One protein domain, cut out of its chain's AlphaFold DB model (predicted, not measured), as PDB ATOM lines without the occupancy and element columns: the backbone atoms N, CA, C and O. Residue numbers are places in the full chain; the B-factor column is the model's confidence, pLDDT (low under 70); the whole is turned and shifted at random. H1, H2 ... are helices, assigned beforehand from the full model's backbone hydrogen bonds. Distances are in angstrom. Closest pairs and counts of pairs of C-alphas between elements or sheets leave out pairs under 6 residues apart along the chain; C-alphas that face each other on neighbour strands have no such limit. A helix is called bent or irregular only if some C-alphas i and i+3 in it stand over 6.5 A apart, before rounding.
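AT A GLANCE: This is residues 12 to 36 and 57 to 105 of the 360 residues of an uncharacterized protein of Elysia chlorotica (UniProt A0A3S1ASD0). One very long helix, H2, makes the length of a thin rod, and a much shorter helix, H1, runs beside its first half in the reverse direction, near it but with no pair of C-alphas within 8 A. The far part of H2, residues 77 to 105, sticks out past H1 as a bare arm. The printed part has 74 residues with two named helices, H1 then H2, and no named strand; the class is all helix. The whole is extended, with a radius of gyration of the C-alphas of 20.5 A and spans of 71 by 21 by 11 A.

IN THESE COORDINATES: H2 holds residues 57 to 105 and measures 72.1 A from C-alpha 57 at (-46.755, -7.450, -3.395) to C-alpha 105 at (21.187, -1.236, 19.890). It is neither bent nor irregular, but only just: C-alphas 62 and 65 are 6.0 A apart. H1 holds residues 19 to 32 and measures 19.5 A, beginning with C-alpha 19 at (-22.584, 1.925, 11.927).

HOW THE PARTS SIT: H1 and H2 are near each other: their closest C-alphas are 8.3 A apart, and 13 pairs lie within 10 A. Residues 57 to 64 of H2 stand free, and so do residues 77 to 105. Residues 29 to 36, of which 29 to 32 belong to H1, stand free as well. In H1 every O i to N i+4 pair is within hydrogen-bond range; in H2 44 of 45 are.

THE WHOLE: The two C-alphas farthest apart are those of Asn 57 and Lys 105, at 72.1 A. Residues 37 to 56 are not printed, and C-alphas 36 and 57 are 17.0 A apart across this cut, which lies in the link from H1 to H2. Residues 12 to 17 stand free. The mean pLDDT of the printed part is 81.4; it is under 70 at residues 12 to 20, 22, 31 and 34 to 36.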
ATOM      1  N   ASN A  12      -8.835  -5.319  19.476       48.03
ATOM      2  CA  ASN A  12      -7.488  -4.819  19.800       48.03
ATOM      3  C   ASN A  12      -7.458  -3.344  20.261       48.03
ATOM      4  O   ASN A  12      -6.727  -2.528  19.691       48.03
ATOM      5  N   GLY A  13      -8.283  -2.986  21.253       59.03
ATOM      6  CA  GLY A  13      -8.296  -1.644  21.861       59.03
ATOM      7  C   GLY A  13      -8.741  -0.512  20.928       59.03
ATOM      8  O   GLY A  13      -8.600   0.660  21.264       59.03
ATOM      9  N   LYS A  14      -9.270  -0.836  19.742       50.59
ATOM     10  CA  LYS A  14      -9.838   0.137  18.808       50.59
ATOM     11  C   LYS A  14     -11.329  -0.102  18.664       50.59
ATOM     12  O   LYS A  14     -11.759  -1.218  18.369       50.59
ATOM     13  N   LEU A  15     -12.100   0.967  18.854       49.72
ATOM     14  CA  LEU A  15     -13.511   1.022  18.496       49.72
ATOM     15  C   LEU A  15     -13.611   0.944  16.970       49.72
ATOM     16  O   LEU A  15     -13.445   1.940  16.266       49.72
ATOM     17  N   CYS A  16     -13.884  -0.248  16.452       55.53
ATOM     18  CA  CYS A  16     -14.365  -0.400  15.088       55.53
ATOM     19  C   CYS A  16     -15.879  -0.204  15.113       55.53
ATOM     20  O   CYS A  16     -16.639  -1.166  15.187       55.53
ATOM     21  N   ALA A  17     -16.316   1.057  15.076       53.06
ATOM     22  CA  ALA A  17     -17.717   1.357  14.833       53.06
ATOM     23  C   ALA A  17     -18.106   0.784  13.462       53.06
ATOM     24  O   ALA A  17     -17.563   1.187  12.434       53.06
ATOM     25  N   PHE A  18     -19.051  -0.155  13.452       65.25
ATOM     26  CA  PHE A  18     -19.708  -0.643  12.243       65.25
ATOM     27  C   PHE A  18     -21.125  -0.052  12.190       65.25
ATOM     28  O   PHE A  18     -22.092  -0.778  12.431       65.25
ATOM     29  N   PRO A  19     -21.280   1.260  11.899       65.56
ATOM     30  CA  PRO A  19     -22.584   1.925  11.927       65.56
ATOM     31  C   PRO A  19     -23.579   1.258  10.973       65.56
ATOM     32  O   PRO A  19     -24.750   1.141  11.304       65.56
ATOM     33  N   LEU A  20     -23.098   0.727   9.843       66.50
ATOM     34  CA  LEU A  20     -23.909  -0.035   8.891       66.50
ATOM     35  C   LEU A  20     -24.446  -1.350   9.472       66.50
ATOM     36  O   LEU A  20     -25.602  -1.667   9.232       66.50
ATOM     37  N   TYR A  21     -23.661  -2.098  10.261       70.00
ATOM     38  CA  TYR A  21     -24.178  -3.315  10.902       70.00
ATOM     39  C   TYR A  21     -25.217  -2.961  11.968       70.00
ATOM     40  O   TYR A  21     -26.252  -3.608  12.044       70.00
ATOM     41  N   CYS A  22     -24.978  -1.900  12.747       69.94
ATOM     42  CA  CYS A  22     -25.933  -1.446  13.755       69.94
ATOM     43  C   CYS A  22     -27.242  -0.941  13.120       69.94
ATOM     44  O   CYS A  22     -28.303  -1.272  13.629       69.94
ATOM     45  N   LEU A  23     -27.174  -0.212  11.996       71.88
ATOM     46  CA  LEU A  23     -28.337   0.246  11.221       71.88
ATOM     47  C   LEU A  23     -29.109  -0.905  10.568       71.88
ATOM     48  O   LEU A  23     -30.331  -0.940  10.646       71.88
ATOM     49  N   VAL A  24     -28.412  -1.853   9.932       75.56
ATOM     50  CA  VAL A  24     -29.053  -3.035   9.335       75.56
ATOM     51  C   VAL A  24     -29.684  -3.899  10.425       75.56
ATOM     52  O   VAL A  24     -30.807  -4.357  10.253       75.56
ATOM     53  N   TRP A  25     -29.012  -4.073  11.567       77.50
ATOM     54  CA  TRP A  25     -29.559  -4.810  12.702       77.50
ATOM     55  C   TRP A  25     -30.783  -4.116  13.303       77.50
ATOM     56  O   TRP A  25     -31.792  -4.787  13.490       77.50
ATOM     57  N   THR A  26     -30.751  -2.797  13.549       77.12
ATOM     58  CA  THR A  26     -31.926  -2.082  14.079       77.12
ATOM     59  C   THR A  26     -33.091  -2.062  13.096       77.12
ATOM     60  O   THR A  26     -34.226  -2.272  13.515       77.12
ATOM     61  N   MET A  27     -32.838  -1.894  11.793       74.75
ATOM     62  CA  MET A  27     -33.856  -2.062  10.748       74.75
ATOM     63  C   MET A  27     -34.468  -3.467  10.788       74.75
ATOM     64  O   MET A  27     -35.689  -3.600  10.851       74.75
ATOM     65  N   LEU A  28     -33.636  -4.512  10.838       76.12
ATOM     66  CA  LEU A  28     -34.096  -5.900  10.865       76.12
ATOM     67  C   LEU A  28     -34.881  -6.227  12.143       76.12
ATOM     68  O   LEU A  28     -35.922  -6.873  12.059       76.12
ATOM     69  N   THR A  29     -34.449  -5.747  13.316       78.62
ATOM     70  CA  THR A  29     -35.208  -5.923  14.565       78.62
ATOM     71  C   THR A  29     -36.500  -5.116  14.581       78.62
ATOM     72  O   THR A  29     -37.486  -5.604  15.117       78.62
ATOM     73  N   ASN A  30     -36.542  -3.927  13.972       73.81
ATOM     74  CA  ASN A  30     -37.770  -3.130  13.887       73.81
ATOM     75  C   ASN A  30     -38.805  -3.775  12.949       73.81
ATOM     76  O   ASN A  30     -39.995  -3.746  13.256       73.81
ATOM     77  N   MET A  31     -38.357  -4.403  11.854       68.44
ATOM     78  CA  MET A  31     -39.219  -5.222  10.991       68.44
ATOM     79  C   MET A  31     -39.672  -6.504  11.706       68.44
ATOM     80  O   MET A  31     -40.862  -6.806  11.720       68.44
ATOM     81  N   ALA A  32     -38.758  -7.230  12.361       73.69
ATOM     82  CA  ALA A  32     -39.074  -8.477  13.067       73.69
ATOM     83  C   ALA A  32     -39.962  -8.283  14.311       73.69
ATOM     84  O   ALA A  32     -40.723  -9.177  14.666       73.69
ATOM     85  N   ALA A  33     -39.889  -7.123  14.971       78.00
ATOM     86  CA  ALA A  33     -40.714  -6.796  16.135       78.00
ATOM     87  C   ALA A  33     -42.152  -6.368  15.782       78.00
ATOM     88  O   ALA A  33     -42.913  -6.045  16.691       78.00
ATOM     89  N   GLY A  34     -42.518  -6.283  14.493       64.19
ATOM     90  CA  GLY A  34     -43.846  -5.824  14.056       64.19
ATOM     91  C   GLY A  34     -44.183  -4.375  14.446       64.19
ATOM     92  O   GLY A  34     -45.321  -3.945  14.303       64.19
ATOM     93  N   GLN A  35     -43.203  -3.607  14.938       52.56
ATOM     94  CA  GLN A  35     -43.377  -2.249  15.476       52.56
ATOM     95  C   GLN A  35     -43.628  -1.188  14.393       52.56
ATOM     96  O   GLN A  35     -44.016  -0.062  14.705       52.56
ATOM     97  N   LEU A  36     -43.473  -1.548  13.115       51.41
ATOM     98  CA  LEU A  36     -44.056  -0.808  12.000       51.41
ATOM     99  C   LEU A  36     -45.579  -1.021  11.989       51.41
ATOM    100  O   LEU A  36     -46.104  -1.706  11.121       51.41
ATOM    101  N   ASN A  57     -47.334  -8.590  -4.111       81.00
ATOM    102  CA  ASN A  57     -46.755  -7.450  -3.395       81.00
ATOM    103  C   ASN A  57     -46.082  -7.894  -2.088       81.00
ATOM    104  O   ASN A  57     -44.959  -7.459  -1.803       81.00
ATOM    105  N   LYS A  58     -46.696  -8.819  -1.330       78.81
ATOM    106  CA  LYS A  58     -46.085  -9.422  -0.125       78.81
ATOM    107  C   LYS A  58     -44.716 -10.043  -0.437       78.81
ATOM    108  O   LYS A  58     -43.764  -9.846   0.322       78.81
ATOM    109  N   ALA A  59     -44.578 -10.724  -1.579       84.50
ATOM    110  CA  ALA A  59     -43.303 -11.285  -2.025       84.50
ATOM    111  C   ALA A  59     -42.228 -10.206  -2.271       84.50
ATOM    112  O   ALA A  59     -41.086 -10.366  -1.827       84.50
ATOM    113  N   MET A  60     -42.572  -9.081  -2.912       83.00
ATOM    114  CA  MET A  60     -41.611  -8.005  -3.196       83.00
ATOM    115  C   MET A  60     -41.016  -7.393  -1.914       83.00
ATOM    116  O   MET A  60     -39.801  -7.171  -1.843       83.00
ATOM    117  N   TYR A  61     -41.837  -7.191  -0.875       81.62
ATOM    118  CA  TYR A  61     -41.386  -6.695   0.434       81.62
ATOM    119  C   TYR A  61     -40.427  -7.643   1.166       81.62
ATOM    120  O   TYR A  61     -39.653  -7.189   2.008       81.62
ATOM    121  N   LEU A  62     -40.440  -8.937   0.839       82.62
ATOM    122  CA  LEU A  62     -39.548  -9.948   1.412       82.62
ATOM    123  C   LEU A  62     -38.250 -10.089   0.593       82.62
ATOM    124  O   LEU A  62     -37.157 -10.227   1.154       82.62
ATOM    125  N   VAL A  63     -38.348  -9.981  -0.736       88.00
ATOM    126  CA  VAL A  63     -37.212 -10.100  -1.664       88.00
ATOM    127  C   VAL A  63     -36.269  -8.895  -1.598       88.00
ATOM    128  O   VAL A  63     -35.052  -9.096  -1.604       88.00
ATOM    129  N   LEU A  64     -36.774  -7.656  -1.496       84.75
ATOM    130  CA  LEU A  64     -35.914  -6.461  -1.447       84.75
ATOM    131  C   LEU A  64     -34.927  -6.479  -0.258       84.75
ATOM    132  O   LEU A  64     -33.720  -6.359  -0.494       84.75
ATOM    133  N   PRO A  65     -35.372  -6.681   1.002       86.31
ATOM    134  CA  PRO A  65     -34.469  -6.815   2.144       86.31
ATOM    135  C   PRO A  65     -33.527  -8.013   2.008       86.31
ATOM    136  O   PRO A  65     -32.350  -7.892   2.342       86.31
ATOM    137  N   GLY A  66     -34.001  -9.141   1.464       90.25
ATOM    138  CA  GLY A  66     -33.165 -10.312   1.183       90.25
ATOM    139  C   GLY A  66     -31.998  -9.989   0.245       90.25
ATOM    140  O   GLY A  66     -30.846 -10.278   0.567       90.25
ATOM    141  N   MET A  67     -32.268  -9.304  -0.869       90.25
ATOM    142  CA  MET A  67     -31.233  -8.837  -1.796       90.25
ATOM    143  C   MET A  67     -30.266  -7.854  -1.125       90.25
ATOM    144  O   MET A  67     -29.051  -8.012  -1.252       90.25
ATOM    145  N   VAL A  68     -30.765  -6.877  -0.361       89.88
ATOM    146  CA  VAL A  68     -29.915  -5.912   0.364       89.88
ATOM    147  C   VAL A  68     -29.020  -6.607   1.397       89.88
ATOM    148  O   VAL A  68     -27.841  -6.264   1.506       89.88
ATOM    149  N   LEU A  69     -29.523  -7.619   2.110       85.75
ATOM    150  CA  LEU A  69     -28.740  -8.419   3.056       85.75
ATOM    151  C   LEU A  69     -27.676  -9.274   2.359       85.75
ATOM    152  O   LEU A  69     -26.557  -9.362   2.861       85.75
ATOM    153  N   ILE A  70     -27.982  -9.866   1.201       92.00
ATOM    154  CA  ILE A  70     -27.019 -10.658   0.424       92.00
ATOM    155  C   ILE A  70     -25.922  -9.746  -0.140       92.00
ATOM    156  O   ILE A  70     -24.748  -9.921   0.191       92.00
ATOM    157  N   TYR A  71     -26.275  -8.727  -0.929       90.12
ATOM    158  CA  TYR A  71     -25.293  -7.837  -1.559       90.12
ATOM    159  C   TYR A  71     -24.512  -7.004  -0.527       90.12
ATOM    160  O   TYR A  71     -23.281  -6.918  -0.600       90.12
ATOM    161  N   GLY A  72     -25.193  -6.453   0.482       89.75
ATOM    162  CA  GLY A  72     -24.565  -5.725   1.587       89.75
ATOM    163  C   GLY A  72     -23.702  -6.624   2.477       89.75
ATOM    164  O   GLY A  72     -22.588  -6.245   2.848       89.75
ATOM    165  N   GLY A  73     -24.160  -7.845   2.766       88.50
ATOM    166  CA  GLY A  73     -23.424  -8.847   3.537       88.50
ATOM    167  C   GLY A  73     -22.151  -9.318   2.833       88.50
ATOM    168  O   GLY A  73     -21.085  -9.361   3.450       88.50
ATOM    169  N   CYS A  74     -22.211  -9.585   1.525       91.00
ATOM    170  CA  CYS A  74     -21.037  -9.923   0.718       91.00
ATOM    171  C   CYS A  74     -19.987  -8.798   0.732       91.00
ATOM    172  O   CYS A  74     -18.803  -9.063   0.967       91.00
ATOM    173  N   ALA A  75     -20.412  -7.541   0.558       89.81
ATOM    174  CA  ALA A  75     -19.525  -6.382   0.657       89.81
ATOM    175  C   ALA A  75     -18.904  -6.251   2.062       89.81
ATOM    176  O   ALA A  75     -17.695  -6.034   2.193       89.81
ATOM    177  N   PHE A  76     -19.696  -6.454   3.120       90.00
ATOM    178  CA  PHE A  76     -19.229  -6.420   4.506       90.00
ATOM    179  C   PHE A  76     -18.177  -7.500   4.798       90.00
ATOM    180  O   PHE A  76     -17.108  -7.189   5.330       90.00
ATOM    181  N   ILE A  77     -18.426  -8.754   4.403       91.38
ATOM    182  CA  ILE A  77     -17.495  -9.879   4.593       91.38
ATOM    183  C   ILE A  77     -16.183  -9.628   3.836       91.38
ATOM    184  O   ILE A  77     -15.096  -9.832   4.393       91.38
ATOM    185  N   TYR A  78     -16.256  -9.128   2.598       92.31
ATOM    186  CA  TYR A  78     -15.073  -8.766   1.815       92.31
ATOM    187  C   TYR A  78     -14.250  -7.666   2.505       92.31
ATOM    188  O   TYR A  78     -13.033  -7.815   2.678       92.31
ATOM    189  N   CYS A  79     -14.904  -6.593   2.960       91.62
ATOM    190  CA  CYS A  79     -14.269  -5.507   3.700       91.62
ATOM    191  C   CYS A  79     -13.631  -6.000   5.006       91.62
ATOM    192  O   CYS A  79     -12.454  -5.728   5.246       91.62
ATOM    193  N   ALA A  80     -14.337  -6.800   5.810       91.44
ATOM    194  CA  ALA A  80     -13.814  -7.374   7.050       91.44
ATOM    195  C   ALA A  80     -12.576  -8.257   6.802       91.44
ATOM    196  O   ALA A  80     -11.554  -8.117   7.482       91.44
ATOM    197  N   HIS A  81     -12.610  -9.118   5.780       93.69
ATOM    198  CA  HIS A  81     -11.473  -9.953   5.390       93.69
ATOM    199  C   HIS A  81     -10.274  -9.120   4.897       93.69
ATOM    200  O   HIS A  81      -9.128  -9.389   5.285       93.69
ATOM    201  N   ARG A  82     -10.511  -8.069   4.099       93.00
ATOM    202  CA  ARG A  82      -9.465  -7.155   3.606       93.00
ATOM    203  C   ARG A  82      -8.845  -6.338   4.746       93.00
ATOM    204  O   ARG A  82      -7.615  -6.271   4.835       93.00
ATOM    205  N   CYS A  83      -9.656  -5.828   5.673       93.06
ATOM    206  CA  CYS A  83      -9.206  -5.164   6.900       93.06
ATOM    207  C   CYS A  83      -8.381  -6.104   7.791       93.06
ATOM    208  O   CYS A  83      -7.281  -5.738   8.209       93.06
ATOM    209  N   ARG A  84      -8.825  -7.353   8.004       91.75
ATOM    210  CA  ARG A  84      -8.062  -8.365   8.758       91.75
ATOM    211  C   ARG A  84      -6.690  -8.624   8.129       91.75
ATOM    212  O   ARG A  84      -5.683  -8.607   8.838       91.75
ATOM    213  N   ARG A  85      -6.616  -8.797   6.799       91.69
ATOM    214  CA  ARG A  85      -5.336  -8.944   6.077       91.69
ATOM    215  C   ARG A  85      -4.435  -7.715   6.240       91.69
ATOM    216  O   ARG A  85      -3.229  -7.880   6.426       91.69
ATOM    217  N   TYR A  86      -4.990  -6.504   6.198       91.31
ATOM    218  CA  TYR A  86      -4.223  -5.269   6.385       91.31
ATOM    219  C   TYR A  86      -3.668  -5.137   7.812       91.31
ATOM    220  O   TYR A  86      -2.469  -4.912   7.980       91.31
ATOM    221  N   CYS A  87      -4.488  -5.379   8.837       87.81
ATOM    222  CA  CYS A  87      -4.056  -5.355  10.237       87.81
ATOM    223  C   CYS A  87      -2.947  -6.380  10.523       87.81
ATOM    224  O   CYS A  87      -1.948  -6.029  11.147       87.81
ATOM    225  N   VAL A  88      -3.056  -7.608   9.996       91.44
ATOM    226  CA  VAL A  88      -2.009  -8.643  10.128       91.44
ATOM    227  C   VAL A  88      -0.717  -8.264   9.393       91.44
ATOM    228  O   VAL A  88       0.376  -8.569   9.868       91.44
ATOM    229  N   ARG A  89      -0.796  -7.577   8.244       90.19
ATOM    230  CA  ARG A  89       0.399  -7.034   7.570       90.19
ATOM    231  C   ARG A  89       1.041  -5.915   8.396       90.19
ATOM    232  O   ARG A  89       2.261  -5.907   8.538       90.19
ATOM    233  N   LYS A  90       0.239  -5.017   8.979       90.44
ATOM    234  CA  LYS A  90       0.720  -3.890   9.792       90.44
ATOM    235  C   LYS A  90       1.343  -4.339  11.119       90.44
ATOM    236  O   LYS A  90       2.381  -3.799  11.489       90.44
ATOM    237  N   SER A  91       0.795  -5.352  11.800       88.50
ATOM    238  CA  SER A  91       1.428  -5.917  13.005       88.50
ATOM    239  C   SER A  91       2.756  -6.610  12.679       88.50
ATOM    240  O   SER A  91       3.768  -6.323  13.313       88.50
ATOM    241  N   LYS A  92       2.804  -7.428  11.617       90.12
ATOM    242  CA  LYS A  92       4.052  -8.055  11.142       90.12
ATOM    243  C   LYS A  92       5.114  -7.039  10.700       90.12
ATOM    244  O   LYS A  92       6.302  -7.343  10.791       90.12
ATOM    245  N   ALA A  93       4.715  -5.861  10.216       90.00
ATOM    246  CA  ALA A  93       5.641  -4.777   9.891       90.00
ATOM    247  C   ALA A  93       6.270  -4.165  11.155       90.00
ATOM    248  O   ALA A  93       7.493  -4.060  11.208       90.00
ATOM    249  N   LYS A  94       5.466  -3.863  12.189       89.19
ATOM    250  CA  LYS A  94       5.949  -3.340  13.481       89.19
ATOM    251  C   LYS A  94       6.981  -4.259  14.141       89.19
ATOM    252  O   LYS A  94       8.106  -3.833  14.371       89.19
ATOM    253  N   VAL A  95       6.654  -5.544  14.298       90.19
ATOM    254  CA  VAL A  95       7.559  -6.543  14.908       90.19
ATOM    255  C   VAL A  95       8.884  -6.665  14.135       90.19
ATOM    256  O   VAL A  95       9.948  -6.869  14.719       90.19
ATOM    257  N   LYS A  96       8.860  -6.509  12.802       90.50
ATOM    258  CA  LYS A  96      10.088  -6.471  11.987       90.50
ATOM    259  C   LYS A  96      10.911  -5.201  12.203       90.50
ATOM    260  O   LYS A  96      12.130  -5.265  12.067       90.50
ATOM    261  N   GLU A  97      10.279  -4.070  12.492       92.00
ATOM    262  CA  GLU A  97      10.964  -2.811  12.784       92.00
ATOM    263  C   GLU A  97      11.585  -2.827  14.187       92.00
ATOM    264  O   GLU A  97      12.774  -2.547  14.328       92.00
ATOM    265  N   GLU A  98      10.839  -3.267  15.200       91.69
ATOM    266  CA  GLU A  98      11.331  -3.469  16.571       91.69
ATOM    267  C   GLU A  98      12.534  -4.421  16.591       91.69
ATOM    268  O   GLU A  98      13.590  -4.080  17.125       91.69
ATOM    269  N   LYS A  99      12.456  -5.559  15.883       92.50
ATOM    270  CA  LYS A  99      13.581  -6.502  15.755       92.50
ATOM    271  C   LYS A  99      14.800  -5.916  15.025       92.50
ATOM    272  O   LYS A  99      15.918  -6.371  15.263       92.50
ATOM    273  N   LYS A 100      14.625  -4.917  14.148       92.75
ATOM    274  CA  LYS A 100      15.749  -4.165  13.556       92.75
ATOM    275  C   LYS A 100      16.354  -3.185  14.563       92.75
ATOM    276  O   LYS A 100      17.574  -3.159  14.697       92.75
ATOM    277  N   ARG A 101      15.523  -2.434  15.295       90.56
ATOM    278  CA  ARG A 101      15.966  -1.484  16.333       90.56
ATOM    279  C   ARG A 101      16.724  -2.192  17.464       90.56
ATOM    280  O   ARG A 101      17.777  -1.713  17.868       90.56
ATOM    281  N   ALA A 102      16.257  -3.363  17.906       90.44
ATOM    282  CA  ALA A 102      16.945  -4.194  18.899       90.44
ATOM    283  C   ALA A 102      18.360  -4.599  18.436       90.44
ATOM    284  O   ALA A 102      19.339  -4.315  19.122       90.44
ATOM    285  N   LYS A 103      18.487  -5.145  17.217       90.06
ATOM    286  CA  LYS A 103      19.789  -5.491  16.611       90.06
ATOM    287  C   LYS A 103      20.714  -4.289  16.391       90.06
ATOM    288  O   LYS A 103      21.931  -4.448  16.350       90.06
ATOM    289  N   GLN A 104      20.156  -3.094  16.203       88.94
ATOM    290  CA  GLN A 104      20.948  -1.873  16.079       88.94
ATOM    291  C   GLN A 104      21.501  -1.424  17.439       88.94
ATOM    292  O   GLN A 104      22.676  -1.075  17.506       88.94
ATOM    293  N   LYS A 105      20.707  -1.500  18.521       86.62
ATOM    294  CA  LYS A 105      21.187  -1.236  19.890       86.62
ATOM    295  C   LYS A 105      22.328  -2.180  20.286       86.62
ATOM    296  O   LYS A 105      23.352  -1.713  20.772       86.62
TER     297      LYS A 105